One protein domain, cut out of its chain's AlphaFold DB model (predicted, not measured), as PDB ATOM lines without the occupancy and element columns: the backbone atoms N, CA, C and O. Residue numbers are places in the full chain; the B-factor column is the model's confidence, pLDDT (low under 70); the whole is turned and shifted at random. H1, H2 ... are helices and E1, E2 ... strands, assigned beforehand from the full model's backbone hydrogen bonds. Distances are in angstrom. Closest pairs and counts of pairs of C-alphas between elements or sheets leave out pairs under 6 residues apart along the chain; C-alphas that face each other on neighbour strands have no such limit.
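What this domain is: This is residues 12 to 74 of the 74 residues of an uncharacterized protein of Lactobacillus acidifarinae DSM 19394 (UniProt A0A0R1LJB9). Two helical hairpins, H1 with H2 and H3 with H4, are stacked one on the other as two layers, so that H2 packs on H3 and H1 packs on H4 in a closed round of contacts. The one short strand, E1, sits at one end, where the chain passes from the first hairpin to the second. The printed part has 63 residues with four named helices and one named strand, in the order H1, H2, E1, H3, H4, and its class is mostly helix. It is compact, with a radius of gyration of the C-alphas of 10.6 A and spans of 29 by 20 by 18 A.

How they stand to each other: H1, residues 13 to 23, touches H2, residues 27 to 41, and the closest C-alphas are those of Leu 20 and Val 30, 5.6 A apart. The two form a helical hairpin, running opposite ways at a steep tilt of 41 degrees. H3, residues 49 to 62, touches H2 with residues 55 to 60 alone; the closest C-alphas are those of Ile 37 and Val 56, 6.3 A apart. H2 and H3 run opposite ways at a steep tilt of 51 degrees. H4, residues 66 to 72, touches H3, closest at the C-alphas of Val 57 and Ala 69, 4.6 A apart. H3 and H4 form the other helical hairpin, opposite ways at a shallow tilt of 22 degrees. H4 also touches H1, with the C-alphas of Leu 23 and Met 68 closest at 6.2 A, opposite ways at a steep tilt of 62 degrees. The helix packing is mostly crossed, with 1 of these 4 touching pairs at a shallow tilt. H1 and H3 are near each other, while H2 and H4 are apart. E1, residues 46 to 48, pairs with no named strand, is apart from H1 and H4, and meets H3 only through their link. In H1, H2, H3 and H4 every O i to N i+4 pair is within hydrogen-bond range.

Where its parts are: H1 runs from Ser 13, C-alpha at (206.517, 175.763, 272.501), to Leu 23 over 15.5 A. H2, the longest helix, runs from Pro 27 to Leu 41 over 20.8 A. E1 runs from Val 46, C-alpha at (210.266, 165.228, 267.032), to Ala 48. H3 runs from Thr 49 to Gln 62 over 19.9 A. H4 runs from Pro 66 to Tyr 72, C-alpha at (192.609, 175.617, 265.788), over 9.8 A.

The domain as a whole: The two C-alphas farthest apart are those of Ser 25 and Asp 45, at 29.2 A. The printed part has no cut, and the four links are tight. The mean pLDDT of the printed part is 87.1, and residues 45 and 74 are under 70.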
ATOM      1  N   ASP A  12     207.961 173.104 269.065       81.56
ATOM      2  CA  ASP A  12     208.234 174.519 269.316       81.56
ATOM      3  C   ASP A  12     207.133 175.087 270.217       81.56
ATOM      4  O   ASP A  12     206.022 175.394 269.771       81.56
ATOM      5  N   SER A  13     207.441 175.212 271.508       80.75
ATOM      6  CA  SER A  13     206.517 175.763 272.501       80.75
ATOM      7  C   SER A  13     206.162 177.224 272.220       80.75
ATOM      8  O   SER A  13     205.030 177.635 272.462       80.75
ATOM      9  N   THR A  14     207.080 178.000 271.636       87.06
ATOM     10  CA  THR A  14     206.853 179.416 271.311       87.06
ATOM     11  C   THR A  14     205.822 179.556 270.197       87.06
ATOM     12  O   THR A  14     204.956 180.436 270.241       87.06
ATOM     13  N   ARG A  15     205.867 178.658 269.208       85.50
ATOM     14  CA  ARG A  15     204.843 178.582 268.162       85.50
ATOM     15  C   ARG A  15     203.471 178.256 268.748       85.50
ATOM     16  O   ARG A  15     202.518 178.963 268.433       85.50
ATOM     17  N   ILE A  16     203.382 177.252 269.624       85.50
ATOM     18  CA  ILE A  16     202.114 176.873 270.268       85.50
ATOM     19  C   ILE A  16     201.558 178.025 271.103       85.50
ATOM     20  O   ILE A  16     200.373 178.329 270.993       85.50
ATOM     21  N   HIS A  17     202.399 178.704 271.884       89.44
ATOM     22  CA  HIS A  17     201.991 179.869 272.664       89.44
ATOM     23  C   HIS A  17     201.358 180.949 271.780       89.44
ATOM     24  O   HIS A  17     200.267 181.434 272.072       89.44
ATOM     25  N   ARG A  18     202.012 181.297 270.665       90.25
ATOM     26  CA  ARG A  18     201.495 182.289 269.716       90.25
ATOM     27  C   ARG A  18     200.165 181.856 269.104       90.25
ATOM     28  O   ARG A  18     199.263 182.682 269.004       90.25
ATOM     29  N   ASP A  19     200.043 180.596 268.698       88.81
ATOM     30  CA  ASP A  19     198.809 180.096 268.087       88.81
ATOM     31  C   ASP A  19     197.654 180.094 269.109       88.81
ATOM     32  O   ASP A  19     196.543 180.512 268.793       88.81
ATOM     33  N   LEU A  20     197.917 179.727 270.368       88.94
ATOM     34  CA  LEU A  20     196.939 179.813 271.458       88.94
ATOM     35  C   LEU A  20     196.557 181.264 271.789       88.94
ATOM     36  O   LEU A  20     195.377 181.555 271.982       88.94
ATOM     37  N   ALA A  21     197.525 182.180 271.816       91.50
ATOM     38  CA  ALA A  21     197.287 183.606 272.041       91.50
ATOM     39  C   ALA A  21     196.507 184.270 270.893       91.50
ATOM     40  O   ALA A  21     195.838 185.278 271.106       91.50
ATOM     41  N   ALA A  22     196.546 183.703 269.684       91.25
ATOM     42  CA  ALA A  22     195.699 184.141 268.577       91.25
ATOM     43  C   ALA A  22     194.235 183.678 268.724       91.25
ATOM     44  O   ALA A  22     193.340 184.314 268.169       91.25
ATOM     45  N   LEU A  23     193.979 182.598 269.476       88.50
ATOM     46  CA  LEU A  23     192.633 182.058 269.710       88.50
ATOM     47  C   LEU A  23     191.889 182.736 270.862       88.50
ATOM     48  O   LEU A  23     190.658 182.736 270.885       88.50
ATOM     49  N   THR A  24     192.608 183.260 271.853       87.50
ATOM     50  CA  THR A  24     192.002 183.894 273.027       87.50
ATOM     51  C   THR A  24     192.873 185.011 273.578       87.50
ATOM     52  O   THR A  24     194.091 184.881 273.676       87.50
ATOM     53  N   SER A  25     192.228 186.093 274.011       88.38
ATOM     54  CA  SER A  25     192.889 187.189 274.728       88.38
ATOM     55  C   SER A  25     193.066 186.907 276.226       88.38
ATOM     56  O   SER A  25     193.586 187.766 276.935       88.38
ATOM     57  N   ASP A  26     192.612 185.753 276.730       90.25
ATOM     58  CA  ASP A  26     192.767 185.377 278.138       90.25
ATOM     59  C   ASP A  26     194.125 184.685 278.387       90.25
ATOM     60  O   ASP A  26     194.319 183.537 277.968       90.25
ATOM     61  N   PRO A  27     195.070 185.330 279.100       87.94
ATOM     62  CA  PRO A  27     196.405 184.774 279.313       87.94
ATOM     63  C   PRO A  27     196.410 183.543 280.231       87.94
ATOM     64  O   PRO A  27     197.313 182.710 280.138       87.94
ATOM     65  N   THR A  28     195.406 183.385 281.099       90.75
ATOM     66  CA  THR A  28     195.294 182.221 281.992       90.75
ATOM     67  C   THR A  28     194.972 180.970 281.184       90.75
ATOM     68  O   THR A  28     195.562 179.911 281.412       90.75
ATOM     69  N   VAL A  29     194.063 181.093 280.212       89.62
ATOM     70  CA  VAL A  29     193.708 179.999 279.301       89.62
ATOM     71  C   VAL A  29     194.905 179.590 278.452       89.62
ATOM     72  O   VAL A  29     195.201 178.396 278.377       89.62
ATOM     73  N   VAL A  30     195.621 180.563 277.872       91.19
ATOM     74  CA  VAL A  30     196.823 180.308 277.060       91.19
ATOM     75  C   VAL A  30     197.858 179.532 277.866       91.19
ATOM     76  O   VAL A  30     198.234 178.432 277.464       91.19
ATOM     77  N   HIS A  31     198.258 180.035 279.036       91.69
ATOM     78  CA  HIS A  31     199.286 179.385 279.851       91.69
ATOM     79  C   HIS A  31     198.881 177.996 280.344       91.69
ATOM     80  O   HIS A  31     199.719 177.091 280.413       91.69
ATOM     81  N   ARG A  32     197.603 177.801 280.688       92.38
ATOM     82  CA  ARG A  32     197.103 176.500 281.144       92.38
ATOM     83  C   ARG A  32     197.110 175.470 280.018       92.38
ATOM     84  O   ARG A  32     197.558 174.347 280.238       92.38
ATOM     85  N   ALA A  33     196.626 175.845 278.834       91.00
ATOM     86  CA  ALA A  33     196.645 174.977 277.663       91.00
ATOM     87  C   ALA A  33     198.085 174.658 277.242       91.00
ATOM     88  O   ALA A  33     198.431 173.487 277.104       91.00
ATOM     89  N   GLU A  34     198.938 175.679 277.133       91.56
ATOM     90  CA  GLU A  34     200.359 175.550 276.804       91.56
ATOM     91  C   GLU A  34     201.067 174.572 277.747       91.56
ATOM     92  O   GLU A  34     201.687 173.618 277.282       91.56
ATOM     93  N   SER A  35     200.919 174.747 279.065       91.62
ATOM     94  CA  SER A  35     201.574 173.884 280.057       91.62
ATOM     95  C   SER A  35     201.168 172.417 279.910       91.62
ATOM     96  O   SER A  35     202.011 171.528 280.019       91.62
ATOM     97  N   LEU A  36     199.889 172.145 279.634       91.88
ATOM     98  CA  LEU A  36     199.393 170.782 279.431       91.88
ATOM     99  C   LEU A  36     199.886 170.179 278.115       91.88
ATOM    100  O   LEU A  36     200.226 168.998 278.076       91.88
ATOM    101  N   ILE A  37     199.930 170.962 277.038       90.25
ATOM    102  CA  ILE A  37     200.422 170.505 275.733       90.25
ATOM    103  C   ILE A  37     201.922 170.205 275.817       90.25
ATOM    104  O   ILE A  37     202.351 169.126 275.416       90.25
ATOM    105  N   VAL A  38     202.705 171.113 276.410       88.62
ATOM    106  CA  VAL A  38     204.139 170.916 276.659       88.62
ATOM    107  C   VAL A  38     204.360 169.673 277.516       88.62
ATOM    108  O   VAL A  38     205.181 168.844 277.153       88.62
ATOM    109  N   ALA A  39     203.610 169.479 278.605       90.19
ATOM    110  CA  ALA A  39     203.771 168.304 279.464       90.19
ATOM    111  C   ALA A  39     203.478 166.977 278.740       90.19
ATOM    112  O   ALA A  39     204.178 165.992 278.960       90.19
ATOM    113  N   GLN A  40     202.474 166.950 277.859       86.88
ATOM    114  CA  GLN A  40     202.139 165.766 277.058       86.88
ATOM    115  C   GLN A  40     203.188 165.470 275.979       86.88
ATOM    116  O   GLN A  40     203.384 164.312 275.613       86.88
ATOM    117  N   LEU A  41     203.864 166.507 275.479       83.75
ATOM    118  CA  LEU A  41     204.834 166.403 274.390       83.75
ATOM    119  C   LEU A  41     206.294 166.421 274.864       83.75
ATOM    120  O   LEU A  41     207.177 166.105 274.079       83.75
ATOM    121  N   ALA A  42     206.559 166.688 276.146       79.75
ATOM    122  CA  ALA A  42     207.904 166.757 276.729       79.75
ATOM    123  C   ALA A  42     208.709 165.450 276.596       79.75
ATOM    124  O   ALA A  42     209.929 165.462 276.734       79.75
ATOM    125  N   GLY A  43     208.040 164.324 276.333       76.69
ATOM    126  CA  GLY A  43     208.682 163.039 276.050       76.69
ATOM    127  C   GLY A  43     209.146 162.856 274.601       76.69
ATOM    128  O   GLY A  43     209.735 161.821 274.295       76.69
ATOM    129  N   PHE A  44     208.876 163.810 273.706       76.69
ATOM    130  CA  PHE A  44     209.122 163.681 272.274       76.69
ATOM    131  C   PHE A  44     209.952 164.851 271.737       76.69
ATOM    132  O   PHE A  44     209.553 166.007 271.831       76.69
ATOM    133  N   ASP A  45     211.087 164.536 271.114       69.25
ATOM    134  CA  ASP A  45     211.969 165.529 270.481       69.25
ATOM    135  C   ASP A  45     211.431 165.977 269.103       69.25
ATOM    136  O   ASP A  45     211.441 167.153 268.740       69.25
ATOM    137  N   VAL A  46     210.861 165.024 268.357       72.75
ATOM    138  CA  VAL A  46     210.266 165.228 267.032       72.75
ATOM    139  C   VAL A  46     208.880 164.601 267.016       72.75
ATOM    140  O   VAL A  46     208.722 163.406 267.271       72.75
ATOM    141  N   VAL A  47     207.868 165.406 266.697       78.00
ATOM    142  CA  VAL A  47     206.461 164.994 266.725       78.00
ATOM    143  C   VAL A  47     205.849 165.231 265.348       78.00
ATOM    144  O   VAL A  47     206.131 166.229 264.681       78.00
ATOM    145  N   ALA A  48     205.009 164.304 264.890       80.81
ATOM    146  CA  ALA A  48     204.228 164.524 263.679       80.81
ATOM    147  C   ALA A  48     203.337 165.761 263.871       80.81
ATOM    148  O   ALA A  48     202.651 165.870 264.887       80.81
ATOM    149  N   THR A  49     203.300 166.674 262.899       78.94
ATOM    150  CA  THR A  49     202.491 167.902 262.985       78.94
ATOM    151  C   THR A  49     201.033 167.584 263.323       78.94
ATOM    152  O   THR A  49     200.477 168.192 264.230       78.94
ATOM    153  N   GLY A  50     200.462 166.535 262.717       82.12
ATOM    154  CA  GLY A  50     199.100 166.089 263.031       82.12
ATOM    155  C   GLY A  50     198.912 165.603 264.476       82.12
ATOM    156  O   GLY A  50     197.831 165.752 265.044       82.12
ATOM    157  N   THR A  51     199.955 165.063 265.113       85.19
ATOM    158  CA  THR A  51     199.934 164.706 266.540       85.19
ATOM    159  C   THR A  51     199.971 165.951 267.420       85.19
ATOM    160  O   THR A  51     199.241 165.995 268.409       85.19
ATOM    161  N   ILE A  52     200.751 166.978 267.057       84.62
ATOM    162  CA  ILE A  52     200.744 168.269 267.763       84.62
ATOM    163  C   ILE A  52     199.341 168.877 267.684       84.62
ATOM    164  O   ILE A  52     198.747 169.176 268.718       84.62
ATOM    165  N   GLU A  53     198.771 168.967 266.482       86.94
ATOM    166  CA  GLU A  53     197.436 169.532 266.258       86.94
ATOM    167  C   GLU A  53     196.355 168.779 267.039       86.94
ATOM    168  O   GLU A  53     195.569 169.384 267.768       86.94
ATOM    169  N   THR A  54     196.369 167.446 266.970       89.75
ATOM    170  CA  THR A  54     195.439 166.595 267.728       89.75
ATOM    171  C   THR A  54     195.586 166.804 269.234       89.75
ATOM    172  O   THR A  54     194.587 166.870 269.950       89.75
ATOM    173  N   THR A  55     196.815 166.944 269.736       90.38
ATOM    174  CA  THR A  55     197.071 167.182 271.165       90.38
ATOM    175  C   THR A  55     196.516 168.534 271.604       90.38
ATOM    176  O   THR A  55     195.872 168.620 272.652       90.38
ATOM    177  N   VAL A  56     196.698 169.583 270.797       89.69
ATOM    178  CA  VAL A  56     196.158 170.923 271.070       89.69
ATOM    179  C   VAL A  56     194.626 170.894 271.083       89.69
ATOM    180  O   VAL A  56     194.015 171.321 272.064       89.69
ATOM    181  N   VAL A  57     193.996 170.328 270.048       92.50
ATOM    182  CA  VAL A  57     192.528 170.213 269.921       92.50
ATOM    183  C   VAL A  57     191.927 169.431 271.092       92.50
ATOM    184  O   VAL A  57     190.955 169.879 271.711       92.50
ATOM    185  N   ASN A  58     192.526 168.292 271.449       92.94
ATOM    186  CA  ASN A  58     192.077 167.478 272.579       92.94
ATOM    187  C   ASN A  58     192.224 168.225 273.905       92.94
ATOM    188  O   ASN A  58     191.290 168.225 274.704       92.94
ATOM    189  N   THR A  59     193.352 168.906 274.123       92.75
ATOM    190  CA  THR A  59     193.595 169.670 275.354       92.75
ATOM    191  C   THR A  59     192.587 170.810 275.500       92.75
ATOM    192  O   THR A  59     191.976 170.961 276.556       92.75
ATOM    193  N   LEU A  60     192.343 171.580 274.436       91.69
ATOM    194  CA  LEU A  60     191.344 172.653 274.440       91.69
ATOM    195  C   LEU A  60     189.935 172.117 274.721       91.69
ATOM    196  O   LEU A  60     189.192 172.709 275.502       91.69
ATOM    197  N   THR A  61     189.583 170.965 274.150       93.00
ATOM    198  CA  THR A  61     188.295 170.305 274.404       93.00
ATOM    199  C   THR A  61     188.173 169.839 275.859       93.00
ATOM    200  O   THR A  61     187.156 170.106 276.496       93.00
ATOM    201  N   GLN A  62     189.212 169.209 276.417       92.31
ATOM    202  CA  GLN A  62     189.262 168.765 277.819       92.31
ATOM    203  C   GLN A  62     189.177 169.927 278.814       92.31
ATOM    204  O   GLN A  62     188.586 169.788 279.883       92.31
ATOM    205  N   LEU A  63     189.737 171.083 278.456       90.56
ATOM    206  CA  LEU A  63     189.648 172.312 279.244       90.56
ATOM    207  C   LEU A  63     188.276 173.003 279.152       90.56
ATOM    208  O   LEU A  63     188.045 173.970 279.874       90.56
ATOM    209  N   GLY A  64     187.364 172.515 278.306       92.25
ATOM    210  CA  GLY A  64     186.030 173.090 278.128       92.25
ATOM    211  C   GLY A  64     185.959 174.201 277.079       92.25
ATOM    212  O   GLY A  64     184.990 174.957 277.066       92.25
ATOM    213  N   TYR A  65     186.936 174.284 276.170       91.69
ATOM    214  CA  TYR A  65     186.998 175.267 275.081       91.69
ATOM    215  C   TYR A  65     186.821 174.630 273.683       91.69
ATOM    216  O   TYR A  65     187.677 174.798 272.809       91.69
ATOM    217  N   PRO A  66     185.704 173.927 273.399       90.44
ATOM    218  CA  PRO A  66     185.508 173.238 272.120       90.44
ATOM    219  C   PRO A  66     185.440 174.195 270.917       90.44
ATOM    220  O   PRO A  66     185.792 173.815 269.806       90.44
ATOM    221  N   GLN A  67     185.022 175.452 271.115       89.19
ATOM    222  CA  GLN A  67     185.020 176.463 270.048       89.19
ATOM    223  C   GLN A  67     186.441 176.881 269.642       89.19
ATOM    224  O   GLN A  67     186.713 177.036 268.454       89.19
ATOM    225  N   MET A  68     187.358 177.004 270.607       90.12
ATOM    226  CA  MET A  68     188.772 177.271 270.325       90.12
ATOM    227  C   MET A  68     189.423 176.072 269.633       90.12
ATOM    228  O   MET A  68     190.179 176.248 268.686       90.12
ATOM    229  N   ALA A  69     189.080 174.851 270.059       90.69
ATOM    230  CA  ALA A  69     189.548 173.623 269.420       90.69
ATOM    231  C   ALA A  69     189.132 173.555 267.937       90.69
ATOM    232  O   ALA A  69     189.947 173.239 267.075       90.69
ATOM    233  N   LEU A  70     187.886 173.929 267.623       89.25
ATOM    234  CA  LEU A  70     187.392 174.019 266.245       89.25
ATOM    235  C   LEU A  70     188.091 175.109 265.423       89.25
ATOM    236  O   LEU A  70     188.316 174.909 264.232       89.25
ATOM    237  N   GLN A  71     188.417 176.252 266.034       88.81
ATOM    238  CA  GLN A  71     189.181 177.307 265.363       88.81
ATOM    239  C   GLN A  71     190.629 176.897 265.091       88.81
ATOM    240  O   GLN A  71     191.150 177.250 264.043       88.81
ATOM    241  N   TYR A  72     191.251 176.126 265.985       85.31
ATOM    242  CA  TYR A  72     192.609 175.617 265.788       85.31
ATOM    243  C   TYR A  72     192.702 174.587 264.652       85.31
ATOM    244  O   TYR A  72     193.723 174.491 263.986       85.31
ATOM    245  N   GLN A  73     191.641 173.805 264.428       82.25
ATOM    246  CA  GLN A  73     191.598 172.761 263.397       82.25
ATOM    247  C   GLN A  73     191.277 173.294 261.984       82.25
ATOM    248  O   GLN A  73     191.192 172.504 261.042       82.25
ATOM    249  N   ARG A  74     190.990 174.592 261.841       66.31
ATOM    250  CA  ARG A  74     190.548 175.217 260.586       66.31
ATOM    251  C   ARG A  74     191.703 175.823 259.806       66.31
ATOM    252  O   ARG A  74     191.636 175.723 258.561       66.31
TER     253      ARG A  74